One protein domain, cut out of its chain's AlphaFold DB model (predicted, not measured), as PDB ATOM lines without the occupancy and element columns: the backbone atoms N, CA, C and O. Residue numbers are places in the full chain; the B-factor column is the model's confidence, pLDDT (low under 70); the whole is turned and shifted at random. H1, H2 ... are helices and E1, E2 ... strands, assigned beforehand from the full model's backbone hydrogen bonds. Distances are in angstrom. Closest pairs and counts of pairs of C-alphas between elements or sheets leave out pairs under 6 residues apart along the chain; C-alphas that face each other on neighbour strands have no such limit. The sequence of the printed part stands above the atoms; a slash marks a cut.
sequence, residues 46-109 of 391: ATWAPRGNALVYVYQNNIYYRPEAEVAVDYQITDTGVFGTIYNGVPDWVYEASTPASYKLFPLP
ATOM      1  N   ALA A  46     -15.216 -27.751 -38.855       86.56
ATOM      2  CA  ALA A  46     -15.569 -28.991 -39.539       86.56
ATOM      3  C   ALA A  46     -16.424 -29.860 -38.612       86.56
ATOM      4  O   ALA A  46     -16.103 -30.028 -37.436       86.56
ATOM      5  N   THR A  47     -17.531 -30.391 -39.125       82.56
ATOM      6  CA  THR A  47     -18.451 -31.226 -38.349       82.56
ATOM      7  C   THR A  47     -19.148 -32.264 -39.219       82.56
ATOM      8  O   THR A  47     -19.436 -32.041 -40.398       82.56
ATOM      9  N   TRP A  48     -19.421 -33.418 -38.623       83.94
ATOM     10  CA  TRP A  48     -20.094 -34.530 -39.281       83.94
ATOM     11  C   TRP A  48     -21.604 -34.323 -39.333       83.94
ATOM     12  O   TRP A  48     -22.208 -33.716 -38.444       83.94
ATOM     13  N   ALA A  49     -22.232 -34.900 -40.353       78.50
ATOM     14  CA  ALA A  49     -23.674 -35.049 -40.379       78.50
ATOM     15  C   ALA A  49     -24.149 -35.904 -39.197       78.50
ATOM     16  O   ALA A  49     -23.487 -36.879 -38.833       78.50
ATOM     17  N   PRO A  50     -25.338 -35.619 -38.629       73.75
ATOM     18  CA  PRO A  50     -25.914 -36.447 -37.567       73.75
ATOM     19  C   PRO A  50     -26.127 -37.914 -37.969       73.75
ATOM     20  O   PRO A  50     -26.295 -38.775 -37.105       73.75
ATOM     21  N   ARG A  51     -26.188 -38.199 -39.276       73.69
ATOM     22  CA  ARG A  51     -26.301 -39.539 -39.861       73.69
ATOM     23  C   ARG A  51     -25.432 -39.626 -41.114       73.69
ATOM     24  O   ARG A  51     -25.354 -38.662 -41.868       73.69
ATOM     25  N   GLY A  52     -24.854 -40.801 -41.360       82.94
ATOM     26  CA  GLY A  52     -24.006 -41.060 -42.529       82.94
ATOM     27  C   GLY A  52     -22.552 -40.625 -42.332       82.94
ATOM     28  O   GLY A  52     -22.072 -40.527 -41.205       82.94
ATOM     29  N   ASN A  53     -21.854 -40.409 -43.444       86.31
ATOM     30  CA  ASN A  53     -20.454 -39.977 -43.528       86.31
ATOM     31  C   ASN A  53     -20.310 -38.631 -44.264       86.31
ATOM     32  O   ASN A  53     -19.245 -38.338 -44.808       86.31
ATOM     33  N   ALA A  54     -21.373 -37.825 -44.286       82.31
ATOM     34  CA  ALA A  54     -21.333 -36.476 -44.829       82.31
ATOM     35  C   ALA A  54     -20.644 -35.508 -43.856       82.31
ATOM     36  O   ALA A  54     -20.730 -35.664 -42.635       82.31
ATOM     37  N   LEU A  55     -19.993 -34.486 -44.400       85.88
ATOM     38  CA  LEU A  55     -19.237 -33.470 -43.676       85.88
ATOM     39  C   LEU A  55     -19.716 -32.077 -44.097       85.88
ATOM     40  O   LEU A  55     -19.957 -31.822 -45.274       85.88
ATOM     41  N   VAL A  56     -19.833 -31.164 -43.139       84.94
ATOM     42  CA  VAL A  56     -19.973 -29.728 -43.395       84.94
ATOM     43  C   VAL A  56     -18.778 -29.041 -42.777       84.94
ATOM     44  O   VAL A  56     -18.420 -29.313 -41.629       84.94
ATOM     45  N   TYR A  57     -18.164 -28.150 -43.536       84.94
ATOM     46  CA  TYR A  57     -17.021 -27.387 -43.071       84.94
ATOM     47  C   TYR A  57     -17.113 -25.936 -43.527       84.94
ATOM     48  O   TYR A  57     -17.840 -25.606 -44.465       84.94
ATOM     49  N   VAL A  58     -16.401 -25.060 -42.823       84.44
ATOM     50  CA  VAL A  58     -16.312 -23.638 -43.144       84.44
ATOM     51  C   VAL A  58     -14.883 -23.313 -43.541       84.44
ATOM     52  O   VAL A  58     -13.940 -23.541 -42.778       84.44
ATOM     53  N   TYR A  59     -14.742 -22.780 -44.748       87.31
ATOM     54  CA  TYR A  59     -13.479 -22.346 -45.324       87.31
ATOM     55  C   TYR A  59     -13.655 -20.939 -45.888       87.31
ATOM     56  O   TYR A  59     -14.640 -20.670 -46.570       87.31
ATOM     57  N   GLN A  60     -12.732 -20.027 -45.568       86.69
ATOM     58  CA  GLN A  60     -12.801 -18.618 -45.981       86.69
ATOM     59  C   GLN A  60     -14.185 -17.978 -45.735       86.69
ATOM     60  O   GLN A  60     -14.744 -17.330 -46.615       86.69
ATOM     61  N   ASN A  61     -14.763 -18.182 -44.544       83.31
ATOM     62  CA  ASN A  61     -16.098 -17.692 -44.179       83.31
ATOM     63  C   ASN A  61     -17.249 -18.207 -45.066       83.31
ATOM     64  O   ASN A  61     -18.337 -17.625 -45.061       83.31
ATOM     65  N   ASN A  62     -17.034 -19.283 -45.822       80.44
ATOM     66  CA  ASN A  62     -18.028 -19.918 -46.672       80.44
ATOM     67  C   ASN A  62     -18.285 -21.354 -46.239       80.44
ATOM     68  O   ASN A  62     -17.385 -22.054 -45.780       80.44
ATOM     69  N   ILE A  63     -19.533 -21.787 -46.390       84.00
ATOM     70  CA  ILE A  63     -19.965 -23.113 -45.974       84.00
ATOM     71  C   ILE A  63     -19.860 -24.069 -47.154       84.00
ATOM     72  O   ILE A  63     -20.397 -23.803 -48.231       84.00
ATOM     73  N   TYR A  64     -19.234 -25.210 -46.910       82.75
ATOM     74  CA  TYR A  64     -19.091 -26.303 -47.854       82.75
ATOM     75  C   TYR A  64     -19.745 -27.563 -47.296       82.75
ATOM     76  O   TYR A  64     -19.717 -27.825 -46.091       82.75
ATOM     77  N   TYR A  65     -20.338 -28.347 -48.189       85.81
ATOM     78  CA  TYR A  65     -20.951 -29.634 -47.900       85.81
ATOM     79  C   TYR A  65     -20.284 -30.723 -48.733       85.81
ATOM     80  O   TYR A  65     -20.220 -30.626 -49.956       85.81
ATOM     81  N   ARG A  66     -19.850 -31.788 -48.070       86.56
ATOM     82  CA  ARG A  66     -19.341 -33.008 -48.689       86.56
ATOM     83  C   ARG A  66     -20.290 -34.154 -48.339       86.56
ATOM     84  O   ARG A  66     -20.418 -34.467 -47.156       86.56
ATOM     85  N   PRO A  67     -20.961 -34.795 -49.310       84.12
ATOM     86  CA  PRO A  67     -21.912 -35.867 -49.021       84.12
ATOM     87  C   PRO A  67     -21.239 -37.126 -48.465       84.12
ATOM     88  O   PRO A  67     -21.831 -37.825 -47.651       84.12
ATOM     89  N   GLU A  68     -19.992 -37.393 -48.852       85.75
ATOM     90  CA  GLU A  68     -19.232 -38.556 -48.398       85.75
ATOM     91  C   GLU A  68     -17.781 -38.149 -48.157       85.75
ATOM     92  O   GLU A  68     -17.110 -37.692 -49.075       85.75
ATOM     93  N   ALA A  69     -17.268 -38.321 -46.938       84.56
ATOM     94  CA  ALA A  69     -15.906 -37.896 -46.597       84.56
ATOM     95  C   ALA A  69     -14.801 -38.534 -47.453       84.56
ATOM     96  O   ALA A  69     -13.746 -37.930 -47.636       84.56
ATOM     97  N   GLU A  70     -15.057 -39.740 -47.962       84.81
ATOM     98  CA  GLU A  70     -14.135 -40.516 -48.795       84.81
ATOM     99  C   GLU A  70     -14.112 -40.007 -50.250       84.81
ATOM    100  O   GLU A  70     -13.143 -40.240 -50.969       84.81
ATOM    101  N   VAL A  71     -15.142 -39.263 -50.672       82.00
ATOM    102  CA  VAL A  71     -15.270 -38.711 -52.022       82.00
ATOM    103  C   VAL A  71     -14.845 -37.244 -52.017       82.00
ATOM    104  O   VAL A  71     -15.393 -36.418 -51.289       82.00
ATOM    105  N   ALA A  72     -13.882 -36.890 -52.868       83.12
ATOM    106  CA  ALA A  72     -13.353 -35.529 -52.994       83.12
ATOM    107  C   ALA A  72     -14.269 -34.602 -53.825       83.12
ATOM    108  O   ALA A  72     -13.810 -33.913 -54.733       83.12
ATOM    109  N   VAL A  73     -15.575 -34.613 -53.543       84.44
ATOM    110  CA  VAL A  73     -16.567 -33.744 -54.189       84.44
ATOM    111  C   VAL A  73     -17.196 -32.845 -53.135       84.44
ATOM    112  O   VAL A  73     -17.916 -33.316 -52.254       84.44
ATOM    113  N   ASP A  74     -16.935 -31.546 -53.264       86.94
ATOM    114  CA  ASP A  74     -17.415 -30.513 -52.353       86.94
ATOM    115  C   ASP A  74     -18.429 -29.600 -53.036       86.94
ATOM    116  O   ASP A  74     -18.226 -29.134 -54.155       86.94
ATOM    117  N   TYR A  75     -19.512 -29.307 -52.324       85.69
ATOM    118  CA  TYR A  75     -20.549 -28.378 -52.745       85.69
ATOM    119  C   TYR A  75     -20.453 -27.109 -51.915       85.69
ATOM    120  O   TYR A  75     -20.694 -27.121 -50.707       85.69
ATOM    121  N   GLN A  76     -20.126 -26.002 -52.569       86.44
ATOM    122  CA  GLN A  76     -20.163 -24.693 -51.940       86.44
ATOM    123  C   GLN A  76     -21.618 -24.244 -51.769       86.44
ATOM    124  O   GLN A  76     -22.376 -24.156 -52.733       86.44
ATOM    125  N   ILE A  77     -22.012 -23.982 -50.527       81.25
ATOM    126  CA  ILE A  77     -23.374 -23.577 -50.162       81.25
ATOM    127  C   ILE A  77     -23.501 -22.054 -50.128       81.25
ATOM    128  O   ILE A  77     -24.558 -21.515 -50.451       81.25
ATOM    129  N   THR A  78     -22.432 -21.361 -49.736       77.25
ATOM    130  CA  THR A  78     -22.365 -19.895 -49.708       77.25
ATOM    131  C   THR A  78     -21.109 -19.408 -50.414       77.25
ATOM    132  O   THR A  78     -20.050 -20.016 -50.277       77.25
ATOM    133  N   ASP A  79     -21.209 -18.286 -51.116       85.44
ATOM    134  CA  ASP A  79     -20.120 -17.626 -51.848       85.44
ATOM    135  C   ASP A  79     -19.897 -16.166 -51.416       85.44
ATOM    136  O   ASP A  79     -19.019 -15.481 -51.930       85.44
ATOM    137  N   THR A  80     -20.665 -15.687 -50.437       80.19
ATOM    138  CA  THR A  80     -20.657 -14.294 -49.970       80.19
ATOM    139  C   THR A  80     -19.656 -14.011 -48.851       80.19
ATOM    140  O   THR A  80     -19.569 -12.873 -48.393       80.19
ATOM    141  N   GLY A  81     -18.948 -15.030 -48.358       80.31
ATOM    142  CA  GLY A  81     -17.998 -14.906 -47.258       80.31
ATOM    143  C   GLY A  81     -16.873 -13.926 -47.582       80.31
ATOM    144  O   GLY A  81     -16.219 -14.035 -48.616       80.31
ATOM    145  N   VAL A  82     -16.640 -12.976 -46.676       78.25
ATOM    146  CA  VAL A  82     -15.561 -11.983 -46.762       78.25
ATOM    147  C   VAL A  82     -14.850 -11.960 -45.421       78.25
ATOM    148  O   VAL A  82     -15.474 -11.701 -44.387       78.25
ATOM    149  N   PHE A  83     -13.548 -12.237 -45.423       77.56
ATOM    150  CA  PHE A  83     -12.748 -12.257 -44.203       77.56
ATOM    151  C   PHE A  83     -12.860 -10.925 -43.445       77.56
ATOM    152  O   PHE A  83     -12.754  -9.858 -44.045       77.56
ATOM    153  N   GLY A  84     -13.105 -10.977 -42.134       72.88
ATOM    154  CA  GLY A  84     -13.243  -9.776 -41.305       72.88
ATOM    155  C   GLY A  84     -14.568  -9.018 -41.448       72.88
ATOM    156  O   GLY A  84     -14.765  -8.037 -40.739       72.88
ATOM    157  N   THR A  85     -15.475  -9.416 -42.350       74.06
ATOM    158  CA  THR A  85     -16.712  -8.651 -42.618       74.06
ATOM    159  C   THR A  85     -17.961  -9.522 -42.691       74.06
ATOM    160  O   THR A  85     -18.950  -9.220 -42.030       74.06
ATOM    161  N   ILE A  86     -17.945 -10.595 -43.483       74.50
ATOM    162  CA  ILE A  86     -19.102 -11.475 -43.688       74.50
ATOM    163  C   ILE A  86     -18.698 -12.895 -43.311       74.50
ATOM    164  O   ILE A  86     -17.819 -13.472 -43.952       74.50
ATOM    165  N   TYR A  87     -19.354 -13.452 -42.293       75.12
ATOM    166  CA  TYR A  87     -19.105 -14.791 -41.763       75.12
ATOM    167  C   TYR A  87     -20.327 -15.688 -41.990       75.12
ATOM    168  O   TYR A  87     -21.414 -15.392 -41.493       75.12
ATOM    169  N   ASN A  88     -20.161 -16.790 -42.727       79.75
ATOM    170  CA  ASN A  88     -21.206 -17.797 -42.900       79.75
ATOM    171  C   ASN A  88     -20.875 -19.048 -42.077       79.75
ATOM    172  O   ASN A  88     -19.798 -19.623 -42.206       79.75
ATOM    173  N   GLY A  89     -21.813 -19.498 -41.242       73.12
ATOM    174  CA  GLY A  89     -21.692 -20.757 -40.493       73.12
ATOM    175  C   GLY A  89     -20.799 -20.704 -39.248       73.12
ATOM    176  O   GLY A  89     -20.866 -21.625 -38.436       73.12
ATOM    177  N   VAL A  90     -20.042 -19.622 -39.056       77.50
ATOM    178  CA  VAL A  90     -19.292 -19.307 -37.830       77.50
ATOM    179  C   VAL A  90     -19.661 -17.901 -37.332       77.50
ATOM    180  O   VAL A  90     -19.928 -17.027 -38.159       77.50
ATOM    181  N   PRO A  91     -19.743 -17.678 -36.010       73.56
ATOM    182  CA  PRO A  91     -19.962 -16.348 -35.445       73.56
ATOM    183  C   PRO A  91     -18.728 -15.441 -35.604       73.56
ATOM    184  O   PRO A  91     -17.607 -15.920 -35.757       73.56
ATOM    185  N   ASP A  92     -18.938 -14.124 -35.548       72.00
ATOM    186  CA  ASP A  92     -17.846 -13.158 -35.391       72.00
ATOM    187  C   ASP A  92     -17.409 -13.043 -33.915       72.00
ATOM    188  O   ASP A  92     -18.008 -13.635 -33.012       72.00
ATOM    189  N   TRP A  93     -16.375 -12.242 -33.651       74.25
ATOM    190  CA  TRP A  93     -15.841 -12.059 -32.298       74.25
ATOM    191  C   TRP A  93     -16.878 -11.507 -31.306       74.25
ATOM    192  O   TRP A  93     -16.856 -11.875 -30.130       74.25
ATOM    193  N   VAL A  94     -17.804 -10.645 -31.751       68.12
ATOM    194  CA  VAL A  94     -18.838 -10.069 -30.881       68.12
ATOM    195  C   VAL A  94     -19.835 -11.153 -30.509       68.12
ATOM    196  O   VAL A  94     -20.154 -11.311 -29.331       68.12
ATOM    197  N   TYR A  95     -20.299 -11.934 -31.479       61.38
ATOM    198  CA  TYR A  95     -21.190 -13.062 -31.252       61.38
ATOM    199  C   TYR A  95     -20.521 -14.177 -30.449       61.38
ATOM    200  O   TYR A  95     -21.225 -14.859 -29.712       61.38
ATOM    201  N   GLU A  96     -19.199 -14.344 -30.507       60.69
ATOM    202  CA  GLU A  96     -18.467 -15.267 -29.634       60.69
ATOM    203  C   GLU A  96     -18.323 -14.736 -28.201       60.69
ATOM    204  O   GLU A  96     -18.521 -15.489 -27.247       60.69
ATOM    205  N   ALA A  97     -17.981 -13.462 -28.011       59.12
ATOM    206  CA  ALA A  97     -17.621 -12.920 -26.698       59.12
ATOM    207  C   ALA A  97     -18.826 -12.416 -25.890       59.12
ATOM    208  O   ALA A  97     -18.899 -12.629 -24.680       59.12
ATOM    209  N   SER A  98     -19.797 -11.779 -26.549       53.59
ATOM    210  CA  SER A  98     -20.960 -11.159 -25.891       53.59
ATOM    211  C   SER A  98     -22.002 -12.167 -25.424       53.59
ATOM    212  O   SER A  98     -23.029 -11.796 -24.846       53.59
ATOM    213  N   THR A  99     -21.735 -13.450 -25.676       52.50
ATOM    214  CA  THR A  99     -22.694 -14.505 -25.481       52.50
ATOM    215  C   THR A  99     -22.344 -15.492 -24.371       52.50
ATOM    216  O   THR A  99     -21.355 -16.198 -24.488       52.50
ATOM    217  N   PRO A 100     -23.094 -15.601 -23.254       48.66
ATOM    218  CA  PRO A 100     -22.892 -16.704 -22.319       48.66
ATOM    219  C   PRO A 100     -22.928 -18.103 -22.955       48.66
ATOM    220  O   PRO A 100     -23.822 -18.466 -23.718       48.66
ATOM    221  N   ALA A 101     -21.961 -18.938 -22.566       44.78
ATOM    222  CA  ALA A 101     -21.769 -20.301 -23.067       44.78
ATOM    223  C   ALA A 101     -23.032 -21.185 -23.016       44.78
ATOM    224  O   ALA A 101     -23.248 -22.011 -23.899       44.78
ATOM    225  N   SER A 102     -23.925 -20.965 -22.046       39.66
ATOM    226  CA  SER A 102     -25.183 -21.711 -21.883       39.66
ATOM    227  C   SER A 102     -26.165 -21.561 -23.052       39.66
ATOM    228  O   SER A 102     -27.083 -22.368 -23.201       39.66
ATOM    229  N   TYR A 103     -25.997 -20.533 -23.884       42.34
ATOM    230  CA  TYR A 103     -26.754 -20.367 -25.122       42.34
ATOM    231  C   TYR A 103     -25.887 -20.450 -26.381       42.34
ATOM    232  O   TYR A 103     -26.428 -20.461 -27.487       42.34
ATOM    233  N   LYS A 104     -24.580 -20.676 -26.215       44.78
ATOM    234  CA  LYS A 104     -23.688 -21.211 -27.246       44.78
ATOM    235  C   LYS A 104     -23.911 -22.718 -27.427       44.78
ATOM    236  O   LYS A 104     -22.976 -23.507 -27.467       44.78
ATOM    237  N   LEU A 105     -25.158 -23.158 -27.593       34.94
ATOM    238  CA  LEU A 105     -25.428 -24.469 -28.201       34.94
ATOM    239  C   LEU A 105     -25.262 -24.317 -29.713       34.94
ATOM    240  O   LEU A 105     -26.202 -24.513 -30.475       34.94
ATOM    241  N   PHE A 106     -24.094 -23.852 -30.139       48.75
ATOM    242  CA  PHE A 106     -23.881 -23.415 -31.505       48.75
ATOM    243  C   PHE A 106     -23.447 -24.464 -32.509       48.75
ATOM    244  O   PHE A 106     -23.510 -24.119 -33.684       48.75
ATOM    245  N   PRO A 107     -23.103 -25.721 -32.162       40.44
ATOM    246  CA  PRO A 107     -22.482 -26.462 -33.242       40.44
ATOM    247  C   PRO A 107     -23.200 -27.786 -33.598       40.44
ATOM    248  O   PRO A 107     -23.090 -28.246 -34.731       40.44
ATOM    249  N   LEU A 108     -24.102 -28.303 -32.754       38.38
ATOM    250  CA  LEU A 108     -24.996 -29.419 -33.114       38.38
ATOM    251  C   LEU A 108     -26.297 -28.997 -33.831       38.38
ATOM    252  O   LEU A 108     -26.649 -29.627 -34.836       38.38
ATOM    253  N   PRO A 109     -27.038 -27.958 -33.388       45.38
ATOM    254  CA  PRO A 109     -28.281 -27.591 -34.056       45.38
ATOM    255  C   PRO A 109     -28.019 -26.857 -35.368       45.38
ATOM    256  O   PRO A 109     -28.745 -27.110 -36.316       45.38
TER     257      PRO A 109
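AT A GLANCE: This is residues 46 to 109 of the 391 residues of the protein "Inactive dipeptidyl peptidase 10" of Melipona quadrifasciata (UniProt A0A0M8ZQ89). With little regular structure, this flat domain has a small sheet, E1 to E3, toward one end and the short helix H1 toward the other, joined by the long loop of residues 67 to 92; residues 97 to 103 stick out. Of 64 printed residues, 18 are in named elements, class mixed, in the order E1, E2, E3, H1. The sheet, E1 - E2 - E3, is an antiparallel meander, each strand neighbouring the one before. It is only just loose, close to compact: radius of gyration of the C-alphas 13.3 A, spans 38 by 27 by 12 A.

HOW THE PARTS SIT: E1, residues 46 to 48, and E2, residues 55 to 59, form an antiparallel hairpin at 168 degrees; N 47 and O 56, 2.9 A apart, are within hydrogen-bond range. E2 and E3, residues 62 to 66, form another at 153 degrees, with N 57 and O 64 at 3.0 A. Residues 64 to 65 also pair antiparallel with 75 to 76. H1, residues 93 to 97, is not on the sheet; its O i to N i+4 pair is within range.

IN THESE COORDINATES: E1, 7.2 A long, begins at C-alpha 46 (-15.569, -28.991, -39.539). E2 measures 12.6 A and E3 13.3 A. H1, 5.9 A, ends at C-alpha 97 (-17.621, -12.920, -26.698).

THE WHOLE: The C-alphas farthest apart, Val 71 and Ser 98, are 38.4 A apart. The printed part has no cut; the link E3 to H1 is long. Residues 94 to 109 have pLDDT under 70.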